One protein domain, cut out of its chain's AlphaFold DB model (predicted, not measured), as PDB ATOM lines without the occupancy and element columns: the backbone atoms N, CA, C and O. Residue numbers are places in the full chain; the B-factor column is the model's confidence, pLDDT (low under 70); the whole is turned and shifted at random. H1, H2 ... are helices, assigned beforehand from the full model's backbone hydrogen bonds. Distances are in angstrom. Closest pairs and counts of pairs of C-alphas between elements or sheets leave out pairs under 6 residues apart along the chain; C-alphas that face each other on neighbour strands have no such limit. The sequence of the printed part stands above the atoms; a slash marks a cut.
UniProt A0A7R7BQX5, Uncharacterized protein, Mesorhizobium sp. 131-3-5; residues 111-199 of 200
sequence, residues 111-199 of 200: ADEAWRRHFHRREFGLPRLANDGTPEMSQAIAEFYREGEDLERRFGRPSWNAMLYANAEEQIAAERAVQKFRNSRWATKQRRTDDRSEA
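AT A GLANCE: This is residues 111 to 199 of the 200 residues of an uncharacterized protein of Mesorhizobium sp. 131-3-5 (UniProt A0A7R7BQX5). One long helix, H4, reaches out as an arm, its residues 175 to 197 sticking out from a small head in which H1 and H2 make a helical hairpin and the short H3 packs on H1, apart from H2. Residues 175 to 199, most of them in H4, stand free, and this arm makes much of the length. The printed part has 89 residues with four named helices, H1, H2, H3 and H4 in chain order, and no named strand; the class is all helix. The whole is extended, with a radius of gyration of the C-alphas of 21.2 A and spans of 72 by 31 by 18 A.

IN THESE COORDINATES: H4, residues 168 to 197, is 44.1 A long, from C-alpha 168 at (45.899, 10.526, 23.335) to C-alpha 197 at (5.387, -1.434, 36.127). H3 is residues 160 to 164. H2, residues 135 to 155, is 30.2 A long. H1, residues 111 to 119, is 12.3 A long and begins with C-alpha 111 at (56.421, 8.218, 30.041).

HOW THE PARTS SIT: H4 touches no helix, but is close to H3, not clearly touching: their closest C-alphas, those of Asn 161 and Gln 171, are 7.1 A apart. H3 touches H1, the closest C-alphas being those of Arg 116 and Ala 162 at 4.9 A. H1 and H2 form a hairpin at a shallow tilt of 11 degrees, opposite ways. They touch, with the C-alphas of Ala 111 and Phe 155 closest at 5.7 A. H4 is apart from H1 and H2, and H2 is apart from H3. In H1, H2 and H3 every O i to N i+4 pair is within hydrogen-bond range; in H4, 25 of 26 are.

THE WHOLE: The C-alphas farthest apart, those of Pro 135 and Ala 199, are 72.6 A apart. The printed part has no cut. The link from H1 to H2, 15 residues, is long; the other two links are tight. The mean pLDDT of the printed part is 74.3, with residues 122 to 131 and 184 to 199 under 70.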
ATOM      1  N   ALA A 111      56.287   9.671  30.041       84.94
ATOM      2  CA  ALA A 111      56.421   8.218  30.041       84.94
ATOM      3  C   ALA A 111      55.457   7.535  29.057       84.94
ATOM      4  O   ALA A 111      55.891   6.716  28.251       84.94
ATOM      5  N   ASP A 112      54.166   7.876  29.087       84.69
ATOM      6  CA  ASP A 112      53.168   7.275  28.196       84.69
ATOM      7  C   ASP A 112      53.408   7.687  26.746       84.69
ATOM      8  O   ASP A 112      53.289   6.856  25.853       84.69
ATOM      9  N   GLU A 113      53.803   8.933  26.482       84.62
ATOM     10  CA  GLU A 113      54.191   9.329  25.125       84.62
ATOM     11  C   GLU A 113      55.422   8.577  24.619       84.62
ATOM     12  O   GLU A 113      55.432   8.138  23.467       84.62
ATOM     13  N   ALA A 114      56.449   8.407  25.456       87.81
ATOM     14  CA  ALA A 114      57.645   7.658  25.089       87.81
ATOM     15  C   ALA A 114      57.310   6.187  24.799       87.81
ATOM     16  O   ALA A 114      57.711   5.656  23.763       87.81
ATOM     17  N   TRP A 115      56.493   5.559  25.650       88.44
ATOM     18  CA  TRP A 115      56.009   4.197  25.436       88.44
ATOM     19  C   TRP A 115      55.128   4.071  24.187       88.44
ATOM     20  O   TRP A 115      55.299   3.121  23.425       88.44
ATOM     21  N   ARG A 116      54.246   5.038  23.903       87.62
ATOM     22  CA  ARG A 116      53.440   5.038  22.670       87.62
ATOM     23  C   ARG A 116      54.309   5.137  21.423       87.62
ATOM     24  O   ARG A 116      54.102   4.384  20.478       87.62
ATOM     25  N   ARG A 117      55.309   6.028  21.418       85.88
ATOM     26  CA  ARG A 117      56.267   6.148  20.303       85.88
ATOM     27  C   ARG A 117      57.048   4.859  20.088       85.88
ATOM     28  O   ARG A 117      57.329   4.519  18.943       85.88
ATOM     29  N   HIS A 118      57.372   4.157  21.170       86.56
ATOM     30  CA  HIS A 118      58.040   2.866  21.118       86.56
ATOM     31  C   HIS A 118      57.141   1.778  20.504       86.56
ATOM     32  O   HIS A 118      57.542   1.142  19.534       86.56
ATOM     33  N   PHE A 119      55.901   1.605  20.981       83.00
ATOM     34  CA  PHE A 119      54.999   0.544  20.497       83.00
ATOM     35  C   PHE A 119      54.344   0.816  19.135       83.00
ATOM     36  O   PHE A 119      54.051  -0.125  18.394       83.00
ATOM     37  N   HIS A 120      54.093   2.084  18.811       80.06
ATOM     38  CA  HIS A 120      53.325   2.506  17.636       80.06
ATOM     39  C   HIS A 120      54.182   3.243  16.597       80.06
ATOM     40  O   HIS A 120      53.662   4.023  15.795       80.06
ATOM     41  N   ARG A 121      55.503   3.011  16.587       74.25
ATOM     42  CA  ARG A 121      56.394   3.549  15.551       74.25
ATOM     43  C   ARG A 121      55.894   3.100  14.172       74.25
ATOM     44  O   ARG A 121      55.661   1.917  13.949       74.25
ATOM     45  N   ARG A 122      55.746   4.051  13.242       55.66
ATOM     46  CA  ARG A 122      55.149   3.847  11.904       55.66
ATOM     47  C   ARG A 122      55.831   2.754  11.061       55.66
ATOM     48  O   ARG A 122      55.187   2.202  10.181       55.66
ATOM     49  N   GLU A 123      57.097   2.450  11.344       53.62
ATOM     50  CA  GLU A 123      57.895   1.410  10.673       53.62
ATOM     51  C   GLU A 123      57.794   0.025  11.339       53.62
ATOM     52  O   GLU A 123      58.041  -0.981  10.686       53.62
ATOM     53  N   PHE A 124      57.390  -0.047  12.612       54.56
ATOM     54  CA  PHE A 124      57.412  -1.271  13.428       54.56
ATOM     55  C   PHE A 124      56.185  -1.372  14.337       54.56
ATOM     56  O   PHE A 124      56.308  -1.680  15.524       54.56
ATOM     57  N   GLY A 125      54.989  -1.082  13.817       53.47
ATOM     58  CA  GLY A 125      53.763  -1.343  14.574       53.47
ATOM     59  C   GLY A 125      53.780  -2.800  15.027       53.47
ATOM     60  O   GLY A 125      53.839  -3.657  14.160       53.47
ATOM     61  N   LEU A 126      53.822  -3.042  16.349       53.78
ATOM     62  CA  LEU A 126      54.043  -4.344  17.005       53.78
ATOM     63  C   LEU A 126      54.869  -5.324  16.138       53.78
ATOM     64  O   LEU A 126      54.265  -5.995  15.300       53.78
ATOM     65  N   PRO A 127      56.182  -5.528  16.386       52.69
ATOM     66  CA  PRO A 127      57.088  -6.379  15.580       52.69
ATOM     67  C   PRO A 127      56.677  -7.855  15.373       52.69
ATOM     68  O   PRO A 127      57.452  -8.682  14.905       52.69
ATOM     69  N   ARG A 128      55.465  -8.242  15.762       51.62
ATOM     70  CA  ARG A 128      54.934  -9.596  15.790       51.62
ATOM     71  C   ARG A 128      54.446 -10.152  14.453       51.62
ATOM     72  O   ARG A 128      54.015 -11.299  14.471       51.62
ATOM     73  N   LEU A 129      54.472  -9.423  13.333       49.06
ATOM     74  CA  LEU A 129      53.804  -9.916  12.113       49.06
ATOM     75  C   LEU A 129      54.656 -10.077  10.849       49.06
ATOM     76  O   LEU A 129      54.165 -10.692   9.909       49.06
ATOM     77  N   ALA A 130      55.924  -9.666  10.824       55.12
ATOM     78  CA  ALA A 130      56.797  -9.988   9.693       55.12
ATOM     79  C   ALA A 130      58.269 -10.061  10.116       55.12
ATOM     80  O   ALA A 130      59.066  -9.202   9.764       55.12
ATOM     81  N   ASN A 131      58.643 -11.092  10.881       63.34
ATOM     82  CA  ASN A 131      60.047 -11.499  10.878       63.34
ATOM     83  C   ASN A 131      60.289 -12.260   9.568       63.34
ATOM     84  O   ASN A 131      60.051 -13.464   9.496       63.34
ATOM     85  N   ASP A 132      60.690 -11.543   8.524       71.81
ATOM     86  CA  ASP A 132      61.037 -12.102   7.213       71.81
ATOM     87  C   ASP A 132      62.382 -12.858   7.218       71.81
ATOM     88  O   ASP A 132      62.805 -13.392   6.193       71.81
ATOM     89  N   GLY A 133      63.043 -12.943   8.379       75.44
ATOM     90  CA  GLY A 133      64.310 -13.641   8.569       75.44
ATOM     91  C   GLY A 133      65.517 -12.869   8.041       75.44
ATOM     92  O   GLY A 133      66.626 -13.408   8.048       75.44
ATOM     93  N   THR A 134      65.340 -11.622   7.597       80.94
ATOM     94  CA  THR A 134      66.457 -10.810   7.121       80.94
ATOM     95  C   THR A 134      67.373 -10.393   8.285       80.94
ATOM     96  O   THR A 134      66.921 -10.206   9.428       80.94
ATOM     97  N   PRO A 135      68.685 -10.227   8.037       82.44
ATOM     98  CA  PRO A 135      69.609  -9.678   9.030       82.44
ATOM     99  C   PRO A 135      69.198  -8.277   9.502       82.44
ATOM    100  O   PRO A 135      69.346  -7.957  10.678       82.44
ATOM    101  N   GLU A 136      68.637  -7.476   8.598       79.06
ATOM    102  CA  GLU A 136      68.133  -6.125   8.860       79.06
ATOM    103  C   GLU A 136      66.951  -6.155   9.838       79.06
ATOM    104  O   GLU A 136      66.959  -5.447  10.845       79.06
ATOM    105  N   MET A 137      65.988  -7.060   9.631       77.12
ATOM    106  CA  MET A 137      64.869  -7.251  10.556       77.12
ATOM    107  C   MET A 137      65.335  -7.771  11.921       77.12
ATOM    108  O   MET A 137      64.854  -7.328  12.963       77.12
ATOM    109  N   SER A 138      66.321  -8.672  11.943       80.81
ATOM    110  CA  SER A 138      66.905  -9.177  13.193       80.81
ATOM    111  C   SER A 138      67.584  -8.066  14.003       80.81
ATOM    112  O   SER A 138      67.439  -8.012  15.227       80.81
ATOM    113  N   GLN A 139      68.296  -7.157  13.330       81.06
ATOM    114  CA  GLN A 139      68.895  -5.977  13.955       81.06
ATOM    115  C   GLN A 139      67.821  -5.024  14.486       81.06
ATOM    116  O   GLN A 139      67.893  -4.627  15.649       81.06
ATOM    117  N   ALA A 140      66.785  -4.746  13.695       79.19
ATOM    118  CA  ALA A 140      65.683  -3.884  14.105       79.19
ATOM    119  C   ALA A 140      64.919  -4.430  15.325       79.19
ATOM    120  O   ALA A 140      64.601  -3.684  16.251       79.19
ATOM    121  N   ILE A 141      64.683  -5.745  15.387       79.62
ATOM    122  CA  ILE A 141      64.084  -6.405  16.557       79.62
ATOM    123  C   ILE A 141      64.985  -6.237  17.791       79.62
ATOM    124  O   ILE A 141      64.498  -5.930  18.880       79.62
ATOM    125  N   ALA A 142      66.300  -6.421  17.642       83.31
ATOM    126  CA  ALA A 142      67.247  -6.262  18.744       83.31
ATOM    127  C   ALA A 142      67.358  -4.805  19.234       83.31
ATOM    128  O   ALA A 142      67.603  -4.569  20.418       83.31
ATOM    129  N   GLU A 143      67.206  -3.824  18.346       84.69
ATOM    130  CA  GLU A 143      67.138  -2.402  18.701       84.69
ATOM    131  C   GLU A 143      65.832  -2.056  19.411       84.69
ATOM    132  O   GLU A 143      65.865  -1.377  20.436       84.69
ATOM    133  N   PHE A 144      64.708  -2.602  18.940       84.81
ATOM    134  CA  PHE A 144      63.414  -2.458  19.598       84.81
ATOM    135  C   PHE A 144      63.486  -2.923  21.060       84.81
ATOM    136  O   PHE A 144      63.149  -2.166  21.967       84.81
ATOM    137  N   TYR A 145      63.999  -4.126  21.334       85.00
ATOM    138  CA  TYR A 145      64.113  -4.594  22.722       85.00
ATOM    139  C   TYR A 145      65.044  -3.724  23.579       85.00
ATOM    140  O   TYR A 145      64.703  -3.438  24.724       85.00
ATOM    141  N   ARG A 146      66.170  -3.252  23.027       87.19
ATOM    142  CA  ARG A 146      67.091  -2.350  23.742       87.19
ATOM    143  C   ARG A 146      66.429  -1.026  24.121       87.19
ATOM    144  O   ARG A 146      66.533  -0.600  25.267       87.19
ATOM    145  N   GLU A 147      65.706  -0.406  23.192       86.75
ATOM    146  CA  GLU A 147      64.960   0.826  23.466       86.75
ATOM    147  C   GLU A 147      63.883   0.598  24.539       86.75
ATOM    148  O   GLU A 147      63.722   1.422  25.440       86.75
ATOM    149  N   GLY A 148      63.195  -0.547  24.495       87.44
ATOM    150  CA  GLY A 148      62.221  -0.943  25.514       87.44
ATOM    151  C   GLY A 148      62.837  -1.104  26.908       87.44
ATOM    152  O   GLY A 148      62.282  -0.600  27.884       87.44
ATOM    153  N   GLU A 149      64.004  -1.745  27.021       90.12
ATOM    154  CA  GLU A 149      64.732  -1.877  28.293       90.12
ATOM    155  C   GLU A 149      65.152  -0.516  28.863       90.12
ATOM    156  O   GLU A 149      65.022  -0.270  30.065       90.12
ATOM    157  N   ASP A 150      65.626   0.393  28.012       90.50
ATOM    158  CA  ASP A 150      66.018   1.737  28.436       90.50
ATOM    159  C   ASP A 150      64.812   2.572  28.888       90.50
ATOM    160  O   ASP A 150      64.901   3.317  29.871       90.50
ATOM    161  N   LEU A 151      63.658   2.421  28.233       89.56
ATOM    162  CA  LEU A 151      62.407   3.031  28.682       89.56
ATOM    163  C   LEU A 151      61.926   2.439  30.013       89.56
ATOM    164  O   LEU A 151      61.521   3.204  30.892       89.56
ATOM    165  N   GLU A 152      62.042   1.123  30.214       89.06
ATOM    166  CA  GLU A 152      61.695   0.478  31.488       89.06
ATOM    167  C   GLU A 152      62.603   0.951  32.628       89.06
ATOM    168  O   GLU A 152      62.118   1.217  33.728       89.06
ATOM    169  N   ARG A 153      63.901   1.163  32.376       89.00
ATOM    170  CA  ARG A 153      64.814   1.751  33.373       89.00
ATOM    171  C   ARG A 153      64.449   3.187  33.738       89.00
ATOM    172  O   ARG A 153      64.590   3.573  34.896       89.00
ATOM    173  N   ARG A 154      64.015   3.992  32.764       85.31
ATOM    174  CA  ARG A 154      63.745   5.428  32.954       85.31
ATOM    175  C   ARG A 154      62.374   5.715  33.554       85.31
ATOM    176  O   ARG A 154      62.249   6.633  34.359       85.31
ATOM    177  N   PHE A 155      61.360   4.965  33.140       86.44
ATOM    178  CA  PHE A 155      59.959   5.258  33.448       86.44
ATOM    179  C   PHE A 155      59.219   4.089  34.105       86.44
ATOM    180  O   PHE A 155      58.062   4.241  34.493       86.44
ATOM    181  N   GLY A 156      59.867   2.933  34.260       88.75
ATOM    182  CA  GLY A 156      59.208   1.706  34.690       88.75
ATOM    183  C   GLY A 156      58.365   1.092  33.576       88.75
ATOM    184  O   GLY A 156      58.467   1.449  32.404       88.75
ATOM    185  N   ARG A 157      57.516   0.136  33.950       86.69
ATOM    186  CA  ARG A 157      56.697  -0.625  33.000       86.69
ATOM    187  C   ARG A 157      55.669   0.255  32.276       86.69
ATOM    188  O   ARG A 157      55.116   1.162  32.901       86.69
ATOM    189  N   PRO A 158      55.345  -0.053  31.007       87.12
ATOM    190  CA  PRO A 158      54.343   0.692  30.257       87.12
ATOM    191  C   PRO A 158      52.955   0.564  30.881       87.12
ATOM    192  O   PRO A 158      52.569  -0.493  31.393       87.12
ATOM    193  N   SER A 159      52.169   1.634  30.777       84.25
ATOM    194  CA  SER A 159      50.741   1.574  31.069       84.25
ATOM    195  C   SER A 159      50.000   0.805  29.968       84.25
ATOM    196  O   SER A 159      50.423   0.751  28.811       84.25
ATOM    197  N   TRP A 160      48.842   0.234  30.307       81.88
ATOM    198  CA  TRP A 160      47.971  -0.394  29.309       81.88
ATOM    199  C   TRP A 160      47.526   0.583  28.222       81.88
ATOM    200  O   TRP A 160      47.425   0.198  27.063       81.88
ATOM    201  N   ASN A 161      47.319   1.850  28.573       84.69
ATOM    202  CA  ASN A 161      46.899   2.865  27.616       84.69
ATOM    203  C   ASN A 161      47.990   3.151  26.578       84.69
ATOM    204  O   ASN A 161      47.671   3.303  25.404       84.69
ATOM    205  N   ALA A 162      49.262   3.177  26.987       83.56
ATOM    206  CA  ALA A 162      50.381   3.384  26.069       83.56
ATOM    207  C   ALA A 162      50.638   2.196  25.125       83.56
ATOM    208  O   ALA A 162      51.229   2.381  24.067       83.56
ATOM    209  N   MET A 163      50.190   0.993  25.501       84.75
ATOM    210  CA  MET A 163      50.244  -0.199  24.645       84.75
ATOM    211  C   MET A 163      49.050  -0.315  23.687       84.75
ATOM    212  O   MET A 163      49.144  -1.003  22.673       84.75
ATOM    213  N   LEU A 164      47.900   0.263  24.049       83.88
ATOM    214  CA  LEU A 164      46.637   0.079  23.326       83.88
ATOM    215  C   LEU A 164      46.313   1.220  22.361       83.88
ATOM    216  O   LEU A 164      45.642   0.975  21.361       83.88
ATOM    217  N   TYR A 165      46.747   2.444  22.662       84.38
ATOM    218  CA  TYR A 165      46.386   3.641  21.905       84.38
ATOM    219  C   TYR A 165      47.635   4.328  21.370       84.38
ATOM    220  O   TYR A 165      48.521   4.691  22.147       84.38
ATOM    221  N   ALA A 166      47.677   4.577  20.060       82.00
ATOM    222  CA  ALA A 166      48.836   5.188  19.418       82.00
ATOM    223  C   ALA A 166      49.030   6.647  19.840       82.00
ATOM    224  O   ALA A 166      50.150   7.160  19.864       82.00
ATOM    225  N   ASN A 167      47.942   7.324  20.204       83.88
ATOM    226  CA  ASN A 167      47.950   8.705  20.662       83.88
ATOM    227  C   ASN A 167      46.839   8.956  21.699       83.88
ATOM    228  O   ASN A 167      45.983   8.108  21.962       83.88
ATOM    229  N   ALA A 168      46.877  10.135  22.322       77.88
ATOM    230  CA  ALA A 168      45.899  10.526  23.335       77.88
ATOM    231  C   ALA A 168      44.481  10.699  22.756       77.88
ATOM    232  O   ALA A 168      43.501  10.427  23.444       77.88
ATOM    233  N   GLU A 169      44.356  11.110  21.492       81.12
ATOM    234  CA  GLU A 169      43.055  11.304  20.841       81.12
ATOM    235  C   GLU A 169      42.309   9.977  20.662       81.12
ATOM    236  O   GLU A 169      41.119   9.893  20.967       81.12
ATOM    237  N   GLU A 170      43.012   8.920  20.248       81.56
ATOM    238  CA  GLU A 170      42.485   7.556  20.151       81.56
ATOM    239  C   GLU A 170      42.017   7.033  21.507       81.56
ATOM    240  O   GLU A 170      40.927   6.463  21.608       81.56
ATOM    241  N   GLN A 171      42.802   7.273  22.562       83.38
ATOM    242  CA  GLN A 171      42.408   6.923  23.925       83.38
ATOM    243  C   GLN A 171      41.106   7.636  24.314       83.38
ATOM    244  O   GLN A 171      40.150   6.988  24.742       83.38
ATOM    245  N   ILE A 172      41.032   8.957  24.121       81.50
ATOM    246  CA  ILE A 172      39.849   9.762  24.456       81.50
ATOM    247  C   ILE A 172      38.630   9.300  23.646       81.50
ATOM    248  O   ILE A 172      37.523   9.192  24.183       81.50
ATOM    249  N   ALA A 173      38.803   9.002  22.358       81.06
ATOM    250  CA  ALA A 173      37.736   8.495  21.505       81.06
ATOM    251  C   ALA A 173      37.221   7.129  21.989       81.06
ATOM    252  O   ALA A 173      36.004   6.921  22.071       81.06
ATOM    253  N   ALA A 174      38.122   6.221  22.374       81.88
ATOM    254  CA  ALA A 174      37.767   4.918  22.921       81.88
ATOM    255  C   ALA A 174      37.044   5.036  24.272       81.88
ATOM    256  O   ALA A 174      36.007   4.401  24.477       81.88
ATOM    257  N   GLU A 175      37.523   5.895  25.170       83.88
ATOM    258  CA  GLU A 175      36.877   6.165  26.458       83.88
ATOM    259  C   GLU A 175      35.467   6.741  26.269       83.88
ATOM    260  O   GLU A 175      34.508   6.264  26.889       83.88
ATOM    261  N   ARG A 176      35.297   7.693  25.340       83.69
ATOM    262  CA  ARG A 176      33.980   8.232  24.961       83.69
ATOM    263  C   ARG A 176      33.054   7.143  24.419       83.69
ATOM    264  O   ARG A 176      31.877   7.106  24.787       83.69
ATOM    265  N   ALA A 177      33.559   6.235  23.585       82.19
ATOM    266  CA  ALA A 177      32.776   5.125  23.043       82.19
ATOM    267  C   ALA A 177      32.330   4.141  24.141       82.19
ATOM    268  O   ALA A 177      31.152   3.772  24.202       82.19
ATOM    269  N   VAL A 178      33.233   3.770  25.056       80.38
ATOM    270  CA  VAL A 178      32.919   2.914  26.212       80.38
ATOM    271  C   VAL A 178      31.880   3.579  27.110       80.38
ATOM    272  O   VAL A 178      30.929   2.923  27.543       80.38
ATOM    273  N   GLN A 179      32.013   4.881  27.362       76.56
ATOM    274  CA  GLN A 179      31.056   5.620  28.175       76.56
ATOM    275  C   GLN A 179      29.677   5.688  27.508       76.56
ATOM    276  O   GLN A 179      28.666   5.433  28.165       76.56
ATOM    277  N   LYS A 180      29.620   5.939  26.194       77.19
ATOM    278  CA  LYS A 180      28.370   5.911  25.420       77.19
ATOM    279  C   LYS A 180      27.690   4.543  25.503       77.19
ATOM    280  O   LYS A 180      26.482   4.481  25.724       77.19
ATOM    281  N   PHE A 181      28.455   3.456  25.384       75.44
ATOM    282  CA  PHE A 181      27.937   2.092  25.516       75.44
ATOM    283  C   PHE A 181      27.440   1.780  26.932       75.44
ATOM    284  O   PHE A 181      26.391   1.158  27.109       75.44
ATOM    285  N   ARG A 182      28.167   2.219  27.965       71.94
ATOM    286  CA  ARG A 182      27.711   2.086  29.354       71.94
ATOM    287  C   ARG A 182      26.382   2.808  29.529       71.94
ATOM    288  O   ARG A 182      25.413   2.176  29.940       71.94
ATOM    289  N   ASN A 183      26.312   4.078  29.145       71.75
ATOM    290  CA  ASN A 183      25.112   4.904  29.277       71.75
ATOM    291  C   ASN A 183      23.911   4.321  28.511       71.75
ATOM    292  O   ASN A 183      22.812   4.268  29.063       71.75
ATOM    293  N   SER A 184      24.105   3.812  27.288       65.06
ATOM    294  CA  SER A 184      23.019   3.192  26.517       65.06
ATOM    295  C   SER A 184      22.507   1.904  27.164       65.06
ATOM    296  O   SER A 184      21.298   1.705  27.264       65.06
ATOM    297  N   ARG A 185      23.400   1.061  27.693       61.50
ATOM    298  CA  ARG A 185      23.025  -0.182  28.380       61.50
ATOM    299  C   ARG A 185      22.229   0.075  29.666       61.50
ATOM    300  O   ARG A 185      21.367  -0.734  30.013       61.50
ATOM    301  N   TRP A 186      22.486   1.186  30.357       54.59
ATOM    302  CA  TRP A 186      21.676   1.619  31.503       54.59
ATOM    303  C   TRP A 186      20.311   2.169  31.071       54.59
ATOM    304  O   TRP A 186      19.306   1.788  31.669       54.59
ATOM    305  N   ALA A 187      20.248   2.945  29.984       54.88
ATOM    306  CA  ALA A 187      18.992   3.467  29.437       54.88
ATOM    307  C   ALA A 187      18.041   2.351  28.958       54.88
ATOM    308  O   ALA A 187      16.840   2.385  29.225       54.88
ATOM    309  N   THR A 188      18.564   1.300  28.313       54.31
ATOM    310  CA  THR A 188      17.745   0.143  27.899       54.31
ATOM    311  C   THR A 188      17.250  -0.677  29.093       54.31
ATOM    312  O   THR A 188      16.195  -1.308  29.023       54.31
ATOM    313  N   LYS A 189      18.003  -0.689  30.200       50.34
ATOM    314  CA  LYS A 189      17.622  -1.416  31.413       50.34
ATOM    315  C   LYS A 189      16.514  -0.699  32.192       50.34
ATOM    316  O   LYS A 189      15.675  -1.404  32.736       50.34
ATOM    317  N   GLN A 190      16.490   0.639  32.194       51.50
ATOM    318  CA  GLN A 190      15.392   1.424  32.778       51.50
ATOM    319  C   GLN A 190      14.090   1.289  31.977       51.50
ATOM    320  O   GLN A 190      13.061   0.970  32.555       51.50
ATOM    321  N   ARG A 191      14.135   1.366  30.636       48.56
ATOM    322  CA  ARG A 191      12.919   1.173  29.817       48.56
ATOM    323  C   ARG A 191      12.217  -0.165  30.066       48.56
ATOM    324  O   ARG A 191      11.005  -0.217  30.186       48.56
ATOM    325  N   ARG A 192      12.979  -1.255  30.209       49.75
ATOM    326  CA  ARG A 192      12.405  -2.587  30.479       49.75
ATOM    327  C   ARG A 192      11.811  -2.749  31.879       49.75
ATOM    328  O   ARG A 192      11.050  -3.692  32.083       49.75
ATOM    329  N   THR A 193      12.219  -1.931  32.847       52.84
ATOM    330  CA  THR A 193      11.610  -1.946  34.182       52.84
ATOM    331  C   THR A 193      10.339  -1.110  34.215       52.84
ATOM    332  O   THR A 193       9.379  -1.558  34.832       52.84
ATOM    333  N   ASP A 194      10.310   0.005  33.483       51.53
ATOM    334  CA  ASP A 194       9.171   0.927  33.461       51.53
ATOM    335  C   ASP A 194       7.977   0.332  32.681       51.53
ATOM    336  O   ASP A 194       6.863   0.297  33.202       51.53
ATOM    337  N   ASP A 195       8.224  -0.312  31.529       51.53
ATOM    338  CA  ASP A 195       7.185  -1.020  30.746       51.53
ATOM    339  C   ASP A 195       6.542  -2.195  31.517       51.53
ATOM    340  O   ASP A 195       5.452  -2.659  31.189       51.53
ATOM    341  N   ARG A 196       7.226  -2.725  32.542       49.75
ATOM    342  CA  ARG A 196       6.705  -3.806  33.397       49.75
ATOM    343  C   ARG A 196       5.924  -3.299  34.605       49.75
ATOM    344  O   ARG A 196       5.145  -4.075  35.147       49.75
ATOM    345  N   SER A 197       6.143  -2.059  35.036       51.84
ATOM    346  CA  SER A 197       5.387  -1.434  36.127       51.84
ATOM    347  C   SER A 197       4.090  -0.770  35.670       51.84
ATOM    348  O   SER A 197       3.218  -0.571  36.501       51.84
ATOM    349  N   GLU A 198       3.939  -0.456  34.380       48.66
ATOM    350  CA  GLU A 198       2.682   0.083  33.826       48.66
ATOM    351  C   GLU A 198       1.685  -1.007  33.388       48.66
ATOM    352  O   GLU A 198       0.525  -0.713  33.115       48.66
ATOM    353  N   ALA A 199       2.116  -2.272  33.329       48.72
ATOM    354  CA  ALA A 199       1.300  -3.407  32.885       48.72
ATOM    355  C   ALA A 199       0.767  -4.298  34.032       48.72
ATOM    356  O   ALA A 199       0.308  -5.411  33.766       48.72
TER     357      ALA A 199